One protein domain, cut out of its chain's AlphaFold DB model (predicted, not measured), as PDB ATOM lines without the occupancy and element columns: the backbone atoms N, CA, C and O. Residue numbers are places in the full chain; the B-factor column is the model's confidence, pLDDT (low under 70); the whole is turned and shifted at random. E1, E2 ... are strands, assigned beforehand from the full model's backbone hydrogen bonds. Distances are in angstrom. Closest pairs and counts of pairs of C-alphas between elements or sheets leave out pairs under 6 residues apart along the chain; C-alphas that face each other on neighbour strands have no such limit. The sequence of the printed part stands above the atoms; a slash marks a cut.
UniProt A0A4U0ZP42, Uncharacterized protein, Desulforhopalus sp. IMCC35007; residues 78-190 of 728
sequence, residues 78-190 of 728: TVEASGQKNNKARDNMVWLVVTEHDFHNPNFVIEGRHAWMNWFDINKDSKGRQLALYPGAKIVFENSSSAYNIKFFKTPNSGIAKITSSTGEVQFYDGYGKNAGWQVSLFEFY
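AT A GLANCE: This is residues 78 to 190 of the 728 residues of an uncharacterized protein of Desulforhopalus sp. IMCC35007 (UniProt A0A4U0ZP42). Two antiparallel sheets of five strands lie face to face as a sandwich, the strands of one crossing those of the other at 42 degrees. One sheet, E4 E5 E2 E7 E10, is strongly twisted and ends in the long, bent strand E4; the other runs E3 E6 E1 E8 E9, and the tips of the hairpins E4-E5 and E8-E9 lie at opposite sides of the whole. The strands make a jelly roll, one long hairpin wound over both sheets, in four nested antiparallel pairs: E1 with E8, E2 with E7, E3 with E6 and E4 with E5. The printed part has 113 residues with ten named strands, E1 to E10 in chain order, and no named helix, and its class is all strand. It is compact, with a radius of gyration of the C-alphas of 13.5 A and spans of 39 by 36 by 22 A.

HOW THE PARTS SIT: In the strongly twisted sheet, E4, residues 114 to 123, and E5, residues 126 to 133, form a hairpin with N 115 and O 132 3.0 A apart. E4 is an edge strand and bends by 63 degrees at residue 118. E5 is antiparallel to E2, residues 94 to 99, with N 131 and O 96 2.8 A apart. E2 is antiparallel to E7, residues 148 to 154, at N 97 and O 151, 2.8 A. E7 is antiparallel to the edge strand E10, residues 183 to 189, at N 148 and O 189, 2.7 A. In the other sheet, E3, residues 108 to 111, is an edge strand antiparallel to E6, residues 138 to 141, at N 109 and O 140, 2.8 A. E6 is antiparallel to E1, residues 78 to 81, at N 79 and O 139, 2.8 A. E1 is antiparallel to E8, residues 160 to 165, at N 162 and O 80, 2.7 A. E8 and the edge strand E9, residues 170 to 174, form a hairpin with N 161 and O 173 2.8 A apart. Between the sheets, the closest C-alphas of E1 and E2 are those of Ala 81 and Val 94, 5.6 A apart. E4 and E9 are apart.

IN THESE COORDINATES: E1 begins with C-alpha 78 at (38.016, 29.681, 33.976). E4 is 24.7 A from first to last C-alpha and ends with C-alpha 123 at (23.885, 8.442, 28.139). E5 is 22.0 A, E7 18.8 A and E10 19.1 A long; E10 ends with C-alpha 189 at (39.393, 17.883, 34.588).

THE WHOLE: The C-alphas farthest apart, those of Asn 87 and His 104, are 40.4 A apart. The printed part has no cut, and its one long link is E1 to E2, residues 82 to 93. The mean pLDDT of the printed part is 75.0; residues 99 to 107, 118 to 128, 143 to 149, 167 and 180 to 190 are under 70.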
ATOM      1  N   THR A  78      38.971  28.744  34.565       86.75
ATOM      2  CA  THR A  78      38.016  29.681  33.976       86.75
ATOM      3  C   THR A  78      37.783  29.344  32.510       86.75
ATOM      4  O   THR A  78      38.703  29.440  31.704       86.75
ATOM      5  N   VAL A  79      36.553  29.000  32.131       90.25
ATOM      6  CA  VAL A  79      36.142  28.885  30.723       90.25
ATOM      7  C   VAL A  79      35.343  30.126  30.349       90.25
ATOM      8  O   VAL A  79      34.221  30.311  30.802       90.25
ATOM      9  N   GLU A  80      35.920  30.981  29.517       92.94
ATOM     10  CA  GLU A  80      35.365  32.253  29.059       92.94
ATOM     11  C   GLU A  80      34.952  32.161  27.583       92.94
ATOM     12  O   GLU A  80      35.672  31.610  26.754       92.94
ATOM     13  N   ALA A  81      33.813  32.730  27.196       93.56
ATOM     14  CA  ALA A  81      33.509  32.947  25.785       93.56
ATOM     15  C   ALA A  81      34.317  34.147  25.277       93.56
ATOM     16  O   ALA A  81      33.989  35.296  25.573       93.56
ATOM     17  N   SER A  82      35.358  33.892  24.477       92.50
ATOM     18  CA  SER A  82      36.337  34.914  24.059       92.50
ATOM     19  C   SER A  82      35.751  36.063  23.225       92.50
ATOM     20  O   SER A  82      36.435  37.045  22.950       92.50
ATOM     21  N   GLY A  83      34.516  35.910  22.736       89.94
ATOM     22  CA  GLY A  83      33.890  36.806  21.764       89.94
ATOM     23  C   GLY A  83      34.416  36.646  20.337       89.94
ATOM     24  O   GLY A  83      33.802  37.173  19.406       89.94
ATOM     25  N   GLN A  84      35.491  35.877  20.146       93.94
ATOM     26  CA  GLN A  84      36.008  35.488  18.842       93.94
ATOM     27  C   GLN A  84      35.247  34.271  18.305       93.94
ATOM     28  O   GLN A  84      34.676  33.476  19.056       93.94
ATOM     29  N   LYS A  85      35.236  34.110  16.982       93.81
ATOM     30  CA  LYS A  85      34.619  32.964  16.312       93.81
ATOM     31  C   LYS A  85      35.386  32.598  15.052       93.81
ATOM     32  O   LYS A  85      36.034  33.452  14.449       93.81
ATOM     33  N   ASN A  86      35.260  31.348  14.622       92.25
ATOM     34  CA  ASN A  86      35.699  30.945  13.293       92.25
ATOM     35  C   ASN A  86      34.988  31.797  12.224       92.25
ATOM     36  O   ASN A  86      33.793  32.062  12.346       92.25
ATOM     37  N   ASN A  87      35.671  32.162  11.135       90.94
ATOM     38  CA  ASN A  87      35.069  32.936  10.036       90.94
ATOM     39  C   ASN A  87      33.826  32.260   9.430       90.94
ATOM     40  O   ASN A  87      32.993  32.920   8.815       90.94
ATOM     41  N   LYS A  88      33.703  30.938   9.590       89.69
ATOM     42  CA  LYS A  88      32.560  30.147   9.125       89.69
ATOM     43  C   LYS A  88      31.460  29.981  10.178       89.69
ATOM     44  O   LYS A  88      30.380  29.495   9.841       89.69
ATOM     45  N   ALA A  89      31.708  30.366  11.427       89.44
ATOM     46  CA  ALA A  89      30.719  30.308  12.490       89.44
ATOM     47  C   ALA A  89      29.710  31.462  12.362       89.44
ATOM     48  O   ALA A  89      30.052  32.624  12.116       89.44
ATOM     49  N   ARG A  90      28.430  31.149  12.549       90.56
ATOM     50  CA  ARG A  90      27.322  32.110  12.508       90.56
ATOM     51  C   ARG A  90      27.313  33.004  13.745       90.56
ATOM     52  O   ARG A  90      27.044  34.193  13.621       90.56
ATOM     53  N   ASP A  91      27.728  32.471  14.888       89.56
ATOM     54  CA  ASP A  91      27.665  33.129  16.195       89.56
ATOM     55  C   ASP A  91      28.989  32.947  16.970       89.56
ATOM     56  O   ASP A  91      29.836  32.146  16.569       89.56
ATOM     57  N   ASN A  92      29.197  33.732  18.027       91.06
ATOM     58  CA  ASN A  92      30.363  33.697  18.912       91.06
ATOM     59  C   ASN A  92      30.047  33.184  20.330       91.06
ATOM     60  O   ASN A  92      30.919  33.213  21.198       91.06
ATOM     61  N   MET A  93      28.832  32.680  20.562       90.12
ATOM     62  CA  MET A  93      28.470  31.988  21.801       90.12
ATOM     63  C   MET A  93      29.230  30.670  21.969       90.12
ATOM     64  O   MET A  93      29.372  29.904  21.021       90.12
ATOM     65  N   VAL A  94      29.656  30.348  23.186       88.62
ATOM     66  CA  VAL A  94      30.266  29.047  23.498       88.62
ATOM     67  C   VAL A  94      29.218  28.135  24.114       88.62
ATOM     68  O   VAL A  94      28.610  28.467  25.127       88.62
ATOM     69  N   TRP A  95      29.028  26.967  23.510       85.56
ATOM     70  CA  TRP A  95      28.081  25.961  23.977       85.56
ATOM     71  C   TRP A  95      28.817  24.840  24.704       85.56
ATOM     72  O   TRP A  95      29.695  24.198  24.121       85.56
ATOM     73  N   LEU A  96      28.432  24.576  25.952       85.06
ATOM     74  CA  LEU A  96      29.029  23.529  26.776       85.06
ATOM     75  C   LEU A  96      27.983  22.722  27.557       85.06
ATOM     76  O   LEU A  96      26.861  23.175  27.773       85.06
ATOM     77  N   VAL A  97      28.355  21.517  27.978       79.38
ATOM     78  CA  VAL A  97      27.619  20.685  28.938       79.38
ATOM     79  C   VAL A  97      28.491  20.474  30.144       79.38
ATOM     80  O   VAL A  97      29.641  20.057  30.007       79.38
ATOM     81  N   VAL A  98      27.896  20.674  31.309       73.19
ATOM     82  CA  VAL A  98      28.461  20.216  32.573       73.19
ATOM     83  C   VAL A  98      27.691  18.956  32.964       73.19
ATOM     84  O   VAL A  98      26.458  18.986  33.033       73.19
ATOM     85  N   THR A  99      28.386  17.826  33.106       64.06
ATOM     86  CA  THR A  99      27.755  16.520  33.377       64.06
ATOM     87  C   THR A  99      27.737  16.209  34.874       64.06
ATOM     88  O   THR A  99      28.755  16.395  35.538       64.06
ATOM     89  N   GLU A 100      26.609  15.716  35.393       59.62
ATOM     90  CA  GLU A 100      26.426  15.326  36.798       59.62
ATOM     91  C   GLU A 100      27.264  14.090  37.146       59.62
ATOM     92  O   GLU A 100      26.932  12.989  36.712       59.62
ATOM     93  N   HIS A 101      28.309  14.245  37.966       53.44
ATOM     94  CA  HIS A 101      28.815  13.113  38.749       53.44
ATOM     95  C   HIS A 101      28.840  13.352  40.271       53.44
ATOM     96  O   HIS A 101      28.844  12.367  40.997       53.44
ATOM     97  N   ASP A 102      28.726  14.600  40.764       48.44
ATOM     98  CA  ASP A 102      28.617  14.921  42.206       48.44
ATOM     99  C   ASP A 102      27.833  16.231  42.462       48.44
ATOM    100  O   ASP A 102      28.390  17.285  42.768       48.44
ATOM    101  N   PHE A 103      26.503  16.207  42.323       44.59
ATOM    102  CA  PHE A 103      25.674  17.422  42.424       44.59
ATOM    103  C   PHE A 103      25.298  17.845  43.851       44.59
ATOM    104  O   PHE A 103      24.522  18.782  44.028       44.59
ATOM    105  N   HIS A 104      25.822  17.203  44.895       50.47
ATOM    106  CA  HIS A 104      25.511  17.677  46.242       50.47
ATOM    107  C   HIS A 104      26.227  18.985  46.612       50.47
ATOM    108  O   HIS A 104      25.777  19.619  47.563       50.47
ATOM    109  N   ASN A 105      27.249  19.434  45.855       51.25
ATOM    110  CA  ASN A 105      27.768  20.813  45.932       51.25
ATOM    111  C   ASN A 105      28.830  21.143  44.846       51.25
ATOM    112  O   ASN A 105      30.025  21.136  45.143       51.25
ATOM    113  N   PRO A 106      28.475  21.418  43.576       53.09
ATOM    114  CA  PRO A 106      29.481  21.876  42.623       53.09
ATOM    115  C   PRO A 106      29.785  23.367  42.862       53.09
ATOM    116  O   PRO A 106      28.962  24.232  42.561       53.09
ATOM    117  N   ASN A 107      30.966  23.675  43.406       60.66
ATOM    118  CA  ASN A 107      31.464  25.046  43.566       60.66
ATOM    119  C   ASN A 107      31.975  25.576  42.215       60.66
ATOM    120  O   ASN A 107      33.174  25.578  41.945       60.66
ATOM    121  N   PHE A 108      31.069  26.003  41.335       70.00
ATOM    122  CA  PHE A 108      31.441  26.824  40.183       70.00
ATOM    123  C   PHE A 108      30.622  28.112  40.146       70.00
ATOM    124  O   PHE A 108      29.427  28.124  40.444       70.00
ATOM    125  N   VAL A 109      31.263  29.203  39.740       77.31
ATOM    126  CA  VAL A 109      30.659  30.530  39.631       77.31
ATOM    127  C   VAL A 109      30.551  30.896  38.158       77.31
ATOM    128  O   VAL A 109      31.540  30.896  37.428       77.31
ATOM    129  N   ILE A 110      29.339  31.201  37.693       82.12
ATOM    130  CA  ILE A 110      29.130  31.746  36.348       82.12
ATOM    131  C   ILE A 110      29.064  33.266  36.464       82.12
ATOM    132  O   ILE A 110      28.149  33.809  37.080       82.12
ATOM    133  N   GLU A 111      30.006  33.953  35.829       82.44
ATOM    134  CA  GLU A 111      30.017  35.405  35.710       82.44
ATOM    135  C   GLU A 111      29.589  35.818  34.295       82.44
ATOM    136  O   GLU A 111      30.079  35.293  33.295       82.44
ATOM    137  N   GLY A 112      28.678  36.788  34.198       83.31
ATOM    138  CA  GLY A 112      28.217  37.342  32.923       83.31
ATOM    139  C   GLY A 112      26.946  36.700  32.351       83.31
ATOM    140  O   GLY A 112      26.267  35.886  32.984       83.31
ATOM    141  N   ARG A 113      26.575  37.135  31.139       71.94
ATOM    142  CA  ARG A 113      25.325  36.728  30.481       71.94
ATOM    143  C   ARG A 113      25.424  35.277  30.013       71.94
ATOM    144  O   ARG A 113      26.312  34.922  29.246       71.94
ATOM    145  N   HIS A 114      24.466  34.458  30.417       80.31
ATOM    146  CA  HIS A 114      24.402  33.047  30.058       80.31
ATOM    147  C   HIS A 114      22.950  32.614  29.851       80.31
ATOM    148  O   HIS A 114      22.022  33.274  30.324       80.31
ATOM    149  N   ALA A 115      22.745  31.514  29.129       77.38
ATOM    150  CA  ALA A 115      21.437  30.888  28.984       77.38
ATOM    151  C   ALA A 115      21.533  29.396  29.307       77.38
ATOM    152  O   ALA A 115      22.323  28.665  28.706       77.38
ATOM    153  N   TRP A 116      20.712  28.954  30.256       76.75
ATOM    154  CA  TRP A 116      20.518  27.538  30.547       76.75
ATOM    155  C   TRP A 116      19.460  26.962  29.616       76.75
ATOM    156  O   TRP A 116      18.385  27.543  29.467       76.75
ATOM    157  N   MET A 117      19.738  25.798  29.036       70.88
ATOM    158  CA  MET A 117      18.725  25.013  28.329       70.88
ATOM    159  C   MET A 117      18.264  23.819  29.175       70.88
ATOM    160  O   MET A 117      18.788  23.562  30.266       70.88
ATOM    161  N   ASN A 118      17.221  23.136  28.695       66.94
ATOM    162  CA  ASN A 118      16.639  21.976  29.366       66.94
ATOM    163  C   ASN A 118      17.680  20.873  29.593       66.94
ATOM    164  O   ASN A 118      18.654  20.743  28.851       66.94
ATOM    165  N   TRP A 119      17.443  20.069  30.627       60.19
ATOM    166  CA  TRP A 119      18.187  18.840  30.874       60.19
ATOM    167  C   TRP A 119      18.049  17.876  29.699       60.19
ATOM    168  O   TRP A 119      16.975  17.765  29.105       60.19
ATOM    169  N   PHE A 120      19.121  17.154  29.398       59.91
ATOM    170  CA  PHE A 120      19.100  16.065  28.430       59.91
ATOM    171  C   PHE A 120      19.989  14.923  28.917       59.91
ATOM    172  O   PHE A 120      21.009  15.132  29.583       59.91
ATOM    173  N   ASP A 121      19.574  13.703  28.591       57.72
ATOM    174  CA  ASP A 121      20.326  12.497  28.912       57.72
ATOM    175  C   ASP A 121      21.517  12.400  27.955       57.72
ATOM    176  O   ASP A 121      21.354  12.371  26.733       57.72
ATOM    177  N   ILE A 122      22.734  12.381  28.502       57.81
ATOM    178  CA  ILE A 122      23.948  12.270  27.685       57.81
ATOM    179  C   ILE A 122      24.233  10.797  27.356       57.81
ATOM    180  O   ILE A 122      24.754  10.480  26.289       57.81
ATOM    181  N   ASN A 123      23.889   9.898  28.278       56.03
ATOM    182  CA  ASN A 123      23.885   8.442  28.139       56.03
ATOM    183  C   ASN A 123      22.959   7.840  29.224       56.03
ATOM    184  O   ASN A 123      22.377   8.581  30.011       56.03
ATOM    185  N   LYS A 124      22.805   6.505  29.271       55.34
ATOM    186  CA  LYS A 124      21.897   5.820  30.221       55.34
ATOM    187  C   LYS A 124      22.156   6.141  31.702       55.34
ATOM    188  O   LYS A 124      21.231   5.991  32.491       55.34
ATOM    189  N   ASP A 125      23.364   6.592  32.041       49.59
ATOM    190  CA  ASP A 125      23.834   6.712  33.424       49.59
ATOM    191  C   ASP A 125      24.259   8.146  33.815       49.59
ATOM    192  O   ASP A 125      24.700   8.354  34.941       49.59
ATOM    193  N   SER A 126      24.131   9.152  32.933       59.66
ATOM    194  CA  SER A 126      24.475  10.549  33.257       59.66
ATOM    195  C   SER A 126      23.525  11.573  32.632       59.66
ATOM    196  O   SER A 126      23.206  11.525  31.435       59.66
ATOM    197  N   LYS A 127      23.115  12.548  33.448       61.12
ATOM    198  CA  LYS A 127      22.377  13.734  33.009       61.12
ATOM    199  C   LYS A 127      23.320  14.923  32.920       61.12
ATOM    200  O   LYS A 127      24.256  15.076  33.706       61.12
ATOM    201  N   GLY A 128      23.092  15.768  31.925       69.62
ATOM    202  CA  GLY A 128      23.834  17.010  31.763       69.62
ATOM    203  C   GLY A 128      22.910  18.183  31.540       69.62
ATOM    204  O   GLY A 128      21.793  18.037  31.035       69.62
ATOM    205  N   ARG A 129      23.410  19.369  31.882       75.94
ATOM    206  CA  ARG A 129      22.727  20.623  31.587       75.94
ATOM    207  C   ARG A 129      23.553  21.430  30.597       75.94
ATOM    208  O   ARG A 129      24.748  21.643  30.798       75.94
ATOM    209  N   GLN A 130      22.916  21.841  29.505       80.62
ATOM    210  CA  GLN A 130      23.564  22.629  28.462       80.62
ATOM    211  C   GLN A 130      23.550  24.101  28.860       80.62
ATOM    212  O   GLN A 130      22.512  24.650  29.240       80.62
ATOM    213  N   LEU A 131      24.715  24.722  28.732       84.94
ATOM    214  CA  LEU A 131      24.973  26.118  29.023       84.94
ATOM    215  C   LEU A 131      25.489  26.803  27.755       84.94
ATOM    216  O   LEU A 131      26.430  26.328  27.118       84.94
ATOM    217  N   ALA A 132      24.872  27.927  27.398       87.62
ATOM    218  CA  ALA A 132      25.427  28.875  26.439       87.62
ATOM    219  C   ALA A 132      26.082  30.033  27.188       87.62
ATOM    220  O   ALA A 132      25.416  30.727  27.963       87.62
ATOM    221  N   LEU A 133      27.363  30.264  26.920       87.75
ATOM    222  CA  LEU A 133      28.097  31.440  27.368       87.75
ATOM    223  C   LEU A 133      28.106  32.480  26.246       87.75
ATOM    224  O   LEU A 133      28.582  32.210  25.139       87.75
ATOM    225  N   TYR A 134      27.580  33.670  26.532       91.50
ATOM    226  CA  TYR A 134      27.689  34.814  25.627       91.50
ATOM    227  C   TYR A 134      29.090  35.431  25.724       91.50
ATOM    228  O   TYR A 134      29.740  35.265  26.752       91.50
ATOM    229  N   PRO A 135      29.559  36.171  24.704       93.25
ATOM    230  CA  PRO A 135      30.852  36.858  24.741       93.25
ATOM    231  C   PRO A 135      31.110  37.608  26.052       93.25
ATOM    232  O   PRO A 135      30.268  38.392  26.492       93.25
ATOM    233  N   GLY A 136      32.268  37.360  26.666       85.69
ATOM    234  CA  GLY A 136      32.670  37.928  27.956       85.69
ATOM    235  C   GLY A 136      32.073  37.233  29.187       85.69
ATOM    236  O   GLY A 136      32.455  37.560  30.306       85.69
ATOM    237  N   ALA A 137      31.158  36.274  29.013       89.88
ATOM    238  CA  ALA A 137      30.728  35.407  30.102       89.88
ATOM    239  C   ALA A 137      31.762  34.308  30.345       89.88
ATOM    240  O   ALA A 137      32.340  33.762  29.400       89.88
ATOM    241  N   LYS A 138      31.958  33.956  31.612       90.88
ATOM    242  CA  LYS A 138      32.887  32.914  32.034       90.88
ATOM    243  C   LYS A 138      32.273  32.026  33.107       90.88
ATOM    244  O   LYS A 138      31.433  32.465  33.887       90.88
ATOM    245  N   ILE A 139      32.709  30.780  33.145       88.50
ATOM    246  CA  ILE A 139      32.444  29.842  34.230       88.50
ATOM    247  C   ILE A 139      33.770  29.554  34.926       88.50
ATOM    248  O   ILE A 139      34.738  29.157  34.281       88.50
ATOM    249  N   VAL A 140      33.820  29.825  36.223       86.62
ATOM    250  CA  VAL A 140      34.968  29.587  37.092       86.62
ATOM    251  C   VAL A 140      34.669  28.335  37.896       86.62
ATOM    252  O   VAL A 140      33.726  28.313  38.680       86.62
ATOM    253  N   PHE A 141      35.438  27.284  37.675       81.38
ATOM    254  CA  PHE A 141      35.424  26.076  38.483       81.38
ATOM    255  C   PHE A 141      36.380  26.316  39.644       81.38
ATOM    256  O   PHE A 141      37.597  26.246  39.462       81.38
ATOM    257  N   GLU A 142      35.825  26.686  40.797       74.06
ATOM    258  CA  GLU A 142      36.608  26.979  41.994       74.06
ATOM    259  C   GLU A 142      37.119  25.674  42.590       74.06
ATOM    260  O   GLU A 142      36.362  24.708  42.627       74.06
ATOM    261  N   ASN A 143      38.378  25.675  43.046       62.75
ATOM    262  CA  ASN A 143      39.155  24.619  43.721       62.75
ATOM    263  C   ASN A 143      38.345  23.526  44.465       62.75
ATOM    264  O   ASN A 143      38.383  23.397  45.691       62.75
ATOM    265  N   SER A 144      37.599  22.719  43.722       53.12
ATOM    266  CA  SER A 144      36.740  21.676  44.249       53.12
ATOM    267  C   SER A 144      37.458  20.363  44.050       53.12
ATOM    268  O   SER A 144      37.960  20.098  42.965       53.12
ATOM    269  N   SER A 145      37.435  19.509  45.057       50.72
ATOM    270  CA  SER A 145      37.951  18.140  45.024       50.72
ATOM    271  C   SER A 145      37.232  17.196  44.038       50.72
ATOM    272  O   SER A 145      37.413  15.984  44.132       50.72
ATOM    273  N   SER A 146      36.425  17.721  43.114       54.44
ATOM    274  CA  SER A 146      35.565  16.991  42.183       54.44
ATOM    275  C   SER A 146      36.115  17.026  40.755       54.44
ATOM    276  O   SER A 146      36.503  18.079  40.252       54.44
ATOM    277  N   ALA A 147      36.091  15.882  40.068       55.81
ATOM    278  CA  ALA A 147      36.394  15.836  38.643       55.81
ATOM    279  C   ALA A 147      35.258  16.479  37.819       55.81
ATOM    280  O   ALA A 147      34.095  16.094  37.961       55.81
ATOM    281  N   TYR A 148      35.583  17.438  36.949       63.66
ATOM    282  CA  TYR A 148      34.638  18.072  36.031       63.66
ATOM    283  C   TYR A 148      34.786  17.530  34.622       63.66
ATOM    284  O   TYR A 148      35.827  17.667  33.990       63.66
ATOM    285  N   ASN A 149      33.684  17.028  34.079       63.62
ATOM    286  CA  ASN A 149      33.590  16.691  32.669       63.62
ATOM    287  C   ASN A 149      32.883  17.833  31.934       63.62
ATOM    288  O   ASN A 149      31.657  17.966  31.992       63.62
ATOM    289  N   ILE A 150      33.672  18.667  31.250       72.50
ATOM    290  CA  ILE A 150      33.180  19.757  30.407       72.50
ATOM    291  C   ILE A 150      33.150  19.266  28.968       72.50
ATOM    292  O   ILE A 150      34.165  18.923  28.364       72.50
ATOM    293  N   LYS A 151      31.959  19.243  28.390       76.81
ATOM    294  CA  LYS A 151      31.756  18.842  26.999       76.81
ATOM    295  C   LYS A 151      31.477  20.080  26.170       76.81
ATOM    296  O   LYS A 151      30.454  20.715  26.385       76.81
ATOM    297  N   PHE A 152      32.338  20.414  25.215       80.94
ATOM    298  CA  PHE A 152      32.049  21.503  24.280       80.94
ATOM    299  C   PHE A 152      31.278  20.977  23.080       80.94
ATOM    300  O   PHE A 152      31.581  19.907  22.540       80.94
ATOM    301  N   PHE A 153      30.292  21.753  22.642       76.19
ATOM    302  CA  PHE A 153      29.513  21.431  21.462       76.19
ATOM    303  C   PHE A 153      30.085  22.094  20.226       76.19
ATOM    304  O   PHE A 153      30.074  23.325  20.100       76.19
ATOM    305  N   LYS A 154      30.492  21.257  19.267       80.00
ATOM    306  CA  LYS A 154      30.860  21.744  17.951       80.00
ATOM    307  C   LYS A 154      29.633  21.999  17.097       80.00
ATOM    308  O   LYS A 154      28.970  21.058  16.671       80.00
ATOM    309  N   THR A 155      29.328  23.265  16.835       83.69
ATOM    310  CA  THR A 155      28.171  23.654  16.018       83.69
ATOM    311  C   THR A 155      28.538  24.786  15.060       83.69
ATOM    312  O   THR A 155      29.506  25.508  15.307       83.69
ATOM    313  N   PRO A 156      27.755  25.016  13.992       86.81
ATOM    314  CA  PRO A 156      27.936  26.197  13.154       86.81
ATOM    315  C   PRO A 156      27.721  27.516  13.912       86.81
ATOM    316  O   PRO A 156      28.088  28.561  13.392       86.81
ATOM    317  N   ASN A 157      27.122  27.488  15.109       88.38
ATOM    318  CA  ASN A 157      26.802  28.654  15.939       88.38
ATOM    319  C   ASN A 157      27.711  28.761  17.178       88.38
ATOM    320  O   ASN A 157      27.384  29.491  18.108       88.38
ATOM    321  N   SER A 158      28.796  27.993  17.245       87.88
ATOM    322  CA  SER A 158      29.702  28.010  18.390       87.88
ATOM    323  C   SER A 158      30.925  28.882  18.089       87.88
ATOM    324  O   SER A 158      31.556  28.734  17.041       87.88
ATOM    325  N   GLY A 159      31.254  29.779  19.015       91.00
ATOM    326  CA  GLY A 159      32.450  30.616  19.013       91.00
ATOM    327  C   GLY A 159      33.666  29.935  19.636       91.00
ATOM    328  O   GLY A 159      33.682  28.726  19.882       91.00
ATOM    329  N   ILE A 160      34.698  30.735  19.896       91.62
ATOM    330  CA  ILE A 160      35.950  30.283  20.500       91.62
ATOM    331  C   ILE A 160      35.871  30.462  22.021       91.62
ATOM    332  O   ILE A 160      35.645  31.571  22.516       91.62
ATOM    333  N   ALA A 161      36.095  29.386  22.768       91.25
ATOM    334  CA  ALA A 161      36.228  29.425  24.219       91.25
ATOM    335  C   ALA A 161      37.677  29.713  24.610       91.25
ATOM    336  O   ALA A 161      38.589  29.090  24.082       91.25
ATOM    337  N   LYS A 162      37.894  30.636  25.540       91.69
ATOM    338  CA  LYS A 162      39.175  30.895  26.182       91.69
ATOM    339  C   LYS A 162      39.196  30.176  27.529       91.69
ATOM    340  O   LYS A 162      38.432  30.515  28.424       91.69
ATOM    341  N   ILE A 163      40.058  29.184  27.670       88.06
ATOM    342  CA  ILE A 163      40.231  28.402  28.894       88.06
ATOM    343  C   ILE A 163      41.478  28.935  29.593       88.06
ATOM    344  O   ILE A 163      42.551  28.947  28.997       88.06
ATOM    345  N   THR A 164      41.331  29.422  30.821       84.00
ATOM    346  CA  THR A 164      42.417  29.999  31.619       84.00
ATOM    347  C   THR A 164      42.573  29.206  32.911       84.00
ATOM    348  O   THR A 164      41.590  29.026  33.627       84.00
ATOM    349  N   SER A 165      43.778  28.730  33.214       80.38
ATOM    350  CA  SER A 165      44.101  28.136  34.520       80.38
ATOM    351  C   SER A 165      44.509  29.219  35.523       80.38
ATOM    352  O   SER A 165      44.946  30.307  35.133       80.38
ATOM    353  N   SER A 166      44.470  28.925  36.827       74.31
ATOM    354  CA  SER A 166      44.967  29.871  37.835       74.31
ATOM    355  C   SER A 166      46.482  30.092  37.755       74.31
ATOM    356  O   SER A 166      46.993  31.049  38.331       74.31
ATOM    357  N   THR A 167      47.211  29.216  37.054       67.50
ATOM    358  CA  THR A 167      48.642  29.379  36.757       67.50
ATOM    359  C   THR A 167      48.901  30.412  35.655       67.50
ATOM    360  O   THR A 167      50.055  30.743  35.387       67.50
ATOM    361  N   GLY A 168      47.845  30.960  35.040       78.06
ATOM    362  CA  GLY A 168      47.925  31.976  33.991       78.06
ATOM    363  C   GLY A 168      48.093  31.407  32.582       78.06
ATOM    364  O   GLY A 168      48.258  32.180  31.637       78.06
ATOM    365  N   GLU A 169      48.036  30.083  32.410       73.06
ATOM    366  CA  GLU A 169      48.029  29.474  31.081       73.06
ATOM    367  C   GLU A 169      46.681  29.724  30.403       73.06
ATOM    368  O   GLU A 169      45.620  29.516  30.993       73.06
ATOM    369  N   VAL A 170      46.726  30.179  29.151       82.12
ATOM    370  CA  VAL A 170      45.545  30.525  28.358       82.12
ATOM    371  C   VAL A 170      45.511  29.666  27.105       82.12
ATOM    372  O   VAL A 170      46.478  29.618  26.347       82.12
ATOM    373  N   GLN A 171      44.365  29.048  26.847       78.69
ATOM    374  CA  GLN A 171      44.101  28.294  25.631       78.69
ATOM    375  C   GLN A 171      42.822  28.739  24.944       78.69
ATOM    376  O   GLN A 171      41.884  29.195  25.588       78.69
ATOM    377  N   PHE A 172      42.774  28.562  23.627       87.12
ATOM    378  CA  PHE A 172      41.611  28.871  22.808       87.12
ATOM    379  C   PHE A 172      41.085  27.594  22.154       87.12
ATOM    380  O   PHE A 172      41.810  26.913  21.435       87.12
ATOM    381  N   TYR A 173      39.816  27.281  22.387       84.56
ATOM    382  CA  TYR A 173      39.120  26.141  21.809       84.56
ATOM    383  C   TYR A 173      38.080  26.617  20.794       84.56
ATOM    384  O   TYR A 173      37.122  27.301  21.153       84.56
ATOM    385  N   ASP A 174      38.254  26.245  19.524       88.00
ATOM    386  CA  ASP A 174      37.290  26.552  18.466       88.00
ATOM    387  C   ASP A 174      36.111  25.569  18.504       88.00
ATOM    388  O   ASP A 174      36.230  24.393  18.137       88.00
ATOM    389  N   GLY A 175      34.956  26.071  18.939       85.19
ATOM    390  CA  GLY A 175      33.704  25.330  18.940       85.19
ATOM    391  C   GLY A 175      33.084  25.170  17.551       85.19
ATOM    392  O   GLY A 175      32.015  24.584  17.443       85.19
ATOM    393  N   TYR A 176      33.672  25.665  16.465       88.31
ATOM    394  CA  TYR A 176      33.042  25.550  15.153       88.31
ATOM    395  C   TYR A 176      32.952  24.094  14.648       88.31
ATOM    396  O   TYR A 176      33.939  23.360  14.555       88.31
ATOM    397  N   GLY A 177      31.744  23.692  14.240       84.12
ATOM    398  CA  GLY A 177      31.458  22.438  13.537       84.12
ATOM    399  C   GLY A 177      30.728  22.697  12.216       84.12
ATOM    400  O   GLY A 177      29.765  23.456  12.182       84.12
ATOM    401  N   LYS A 178      31.164  22.065  11.113       81.88
ATOM    402  CA  LYS A 178      30.605  22.302   9.761       81.88
ATOM    403  C   LYS A 178      29.127  21.907   9.637       81.88
ATOM    404  O   LYS A 178      28.383  22.559   8.911       81.88
ATOM    405  N   ASN A 179      28.716  20.848  10.327       79.44
ATOM    406  CA  ASN A 179      27.341  20.361  10.319       79.44
ATOM    407  C   ASN A 179      26.676  20.711  11.650       79.44
ATOM    408  O   ASN A 179      27.318  20.645  12.695       79.44
ATOM    409  N   ALA A 180      25.381  21.037  11.611       60.06
ATOM    410  CA  ALA A 180      24.540  21.102  12.802       60.06
ATOM    411  C   ALA A 180      24.323  19.673  13.325       60.06
ATOM    412  O   ALA A 180      23.312  19.033  13.063       60.06
ATOM    413  N   GLY A 181      25.346  19.141  13.979       58.56
ATOM    414  CA  GLY A 181      25.363  17.819  14.572       58.56
ATOM    415  C   GLY A 181      26.180  17.885  15.845       58.56
ATOM    416  O   GLY A 181      27.184  18.589  15.905       58.56
ATOM    417  N   TRP A 182      25.724  17.175  16.868       56.03
ATOM    418  CA  TRP A 182      26.349  17.136  18.180       56.03
ATOM    419  C   TRP A 182      27.705  16.422  18.103       56.03
ATOM    420  O   TRP A 182      27.811  15.226  18.354       56.03
ATOM    421  N   GLN A 183      28.755  17.144  17.716       55.62
ATOM    422  CA  GLN A 183      30.127  16.687  17.891       55.62
ATOM    423  C   GLN A 183      30.614  17.196  19.241       55.62
ATOM    424  O   GLN A 183      30.848  18.388  19.430       55.62
ATOM    425  N   VAL A 184      30.693  16.276  20.195       57.09
ATOM    426  CA  VAL A 184      31.121  16.562  21.558       57.09
ATOM    427  C   VAL A 184      32.627  16.369  21.648       57.09
ATOM    428  O   VAL A 184      33.123  15.274  21.389       57.09
ATOM    429  N   SER A 185      33.355  17.414  22.037       58.12
ATOM    430  CA  SER A 185      34.713  17.247  22.558       58.12
ATOM    431  C   SER A 185      34.634  17.165  24.075       58.12
ATOM    432  O   SER A 185      34.137  18.091  24.717       58.12
ATOM    433  N   LEU A 186      35.068  16.030  24.619       53.19
ATOM    434  CA  LEU A 186      35.127  15.782  26.052       53.19
ATOM    435  C   LEU A 186      36.432  16.352  26.607       53.19
ATOM    436  O   LEU A 186      37.504  16.017  26.110       53.19
ATOM    437  N   PHE A 187      36.315  17.175  27.641       59.03
ATOM    438  CA  PHE A 187      37.424  17.597  28.480       59.03
ATOM    439  C   PHE A 187      37.132  17.109  29.889       59.03
ATOM    440  O   PHE A 187      36.107  17.469  30.469       59.03
ATOM    441  N   GLU A 188      38.008  16.263  30.410       52.19
ATOM    442  CA  GLU A 188      37.916  15.767  31.778       52.19
ATOM    443  C   GLU A 188      38.989  16.464  32.611       52.19
ATOM    444  O   GLU A 188      40.184  16.385  32.324       52.19
ATOM    445  N   PHE A 189      38.547  17.192  33.629       54.69
ATOM    446  CA  PHE A 189      39.393  17.883  34.588       54.69
ATOM    447  C   PHE A 189      39.306  17.118  35.898       54.69
ATOM    448  O   PHE A 189      38.279  17.150  36.558       54.69
ATOM    449  N   TYR A 190      40.356  16.405  36.281       45.62
ATOM    450  CA  TYR A 190      40.356  15.584  37.490       45.62
ATOM    451  C   TYR A 190      41.119  16.278  38.621       45.62
ATOM    452  O   TYR A 190      42.306  16.581  38.463       45.62
TER     453      TYR A 190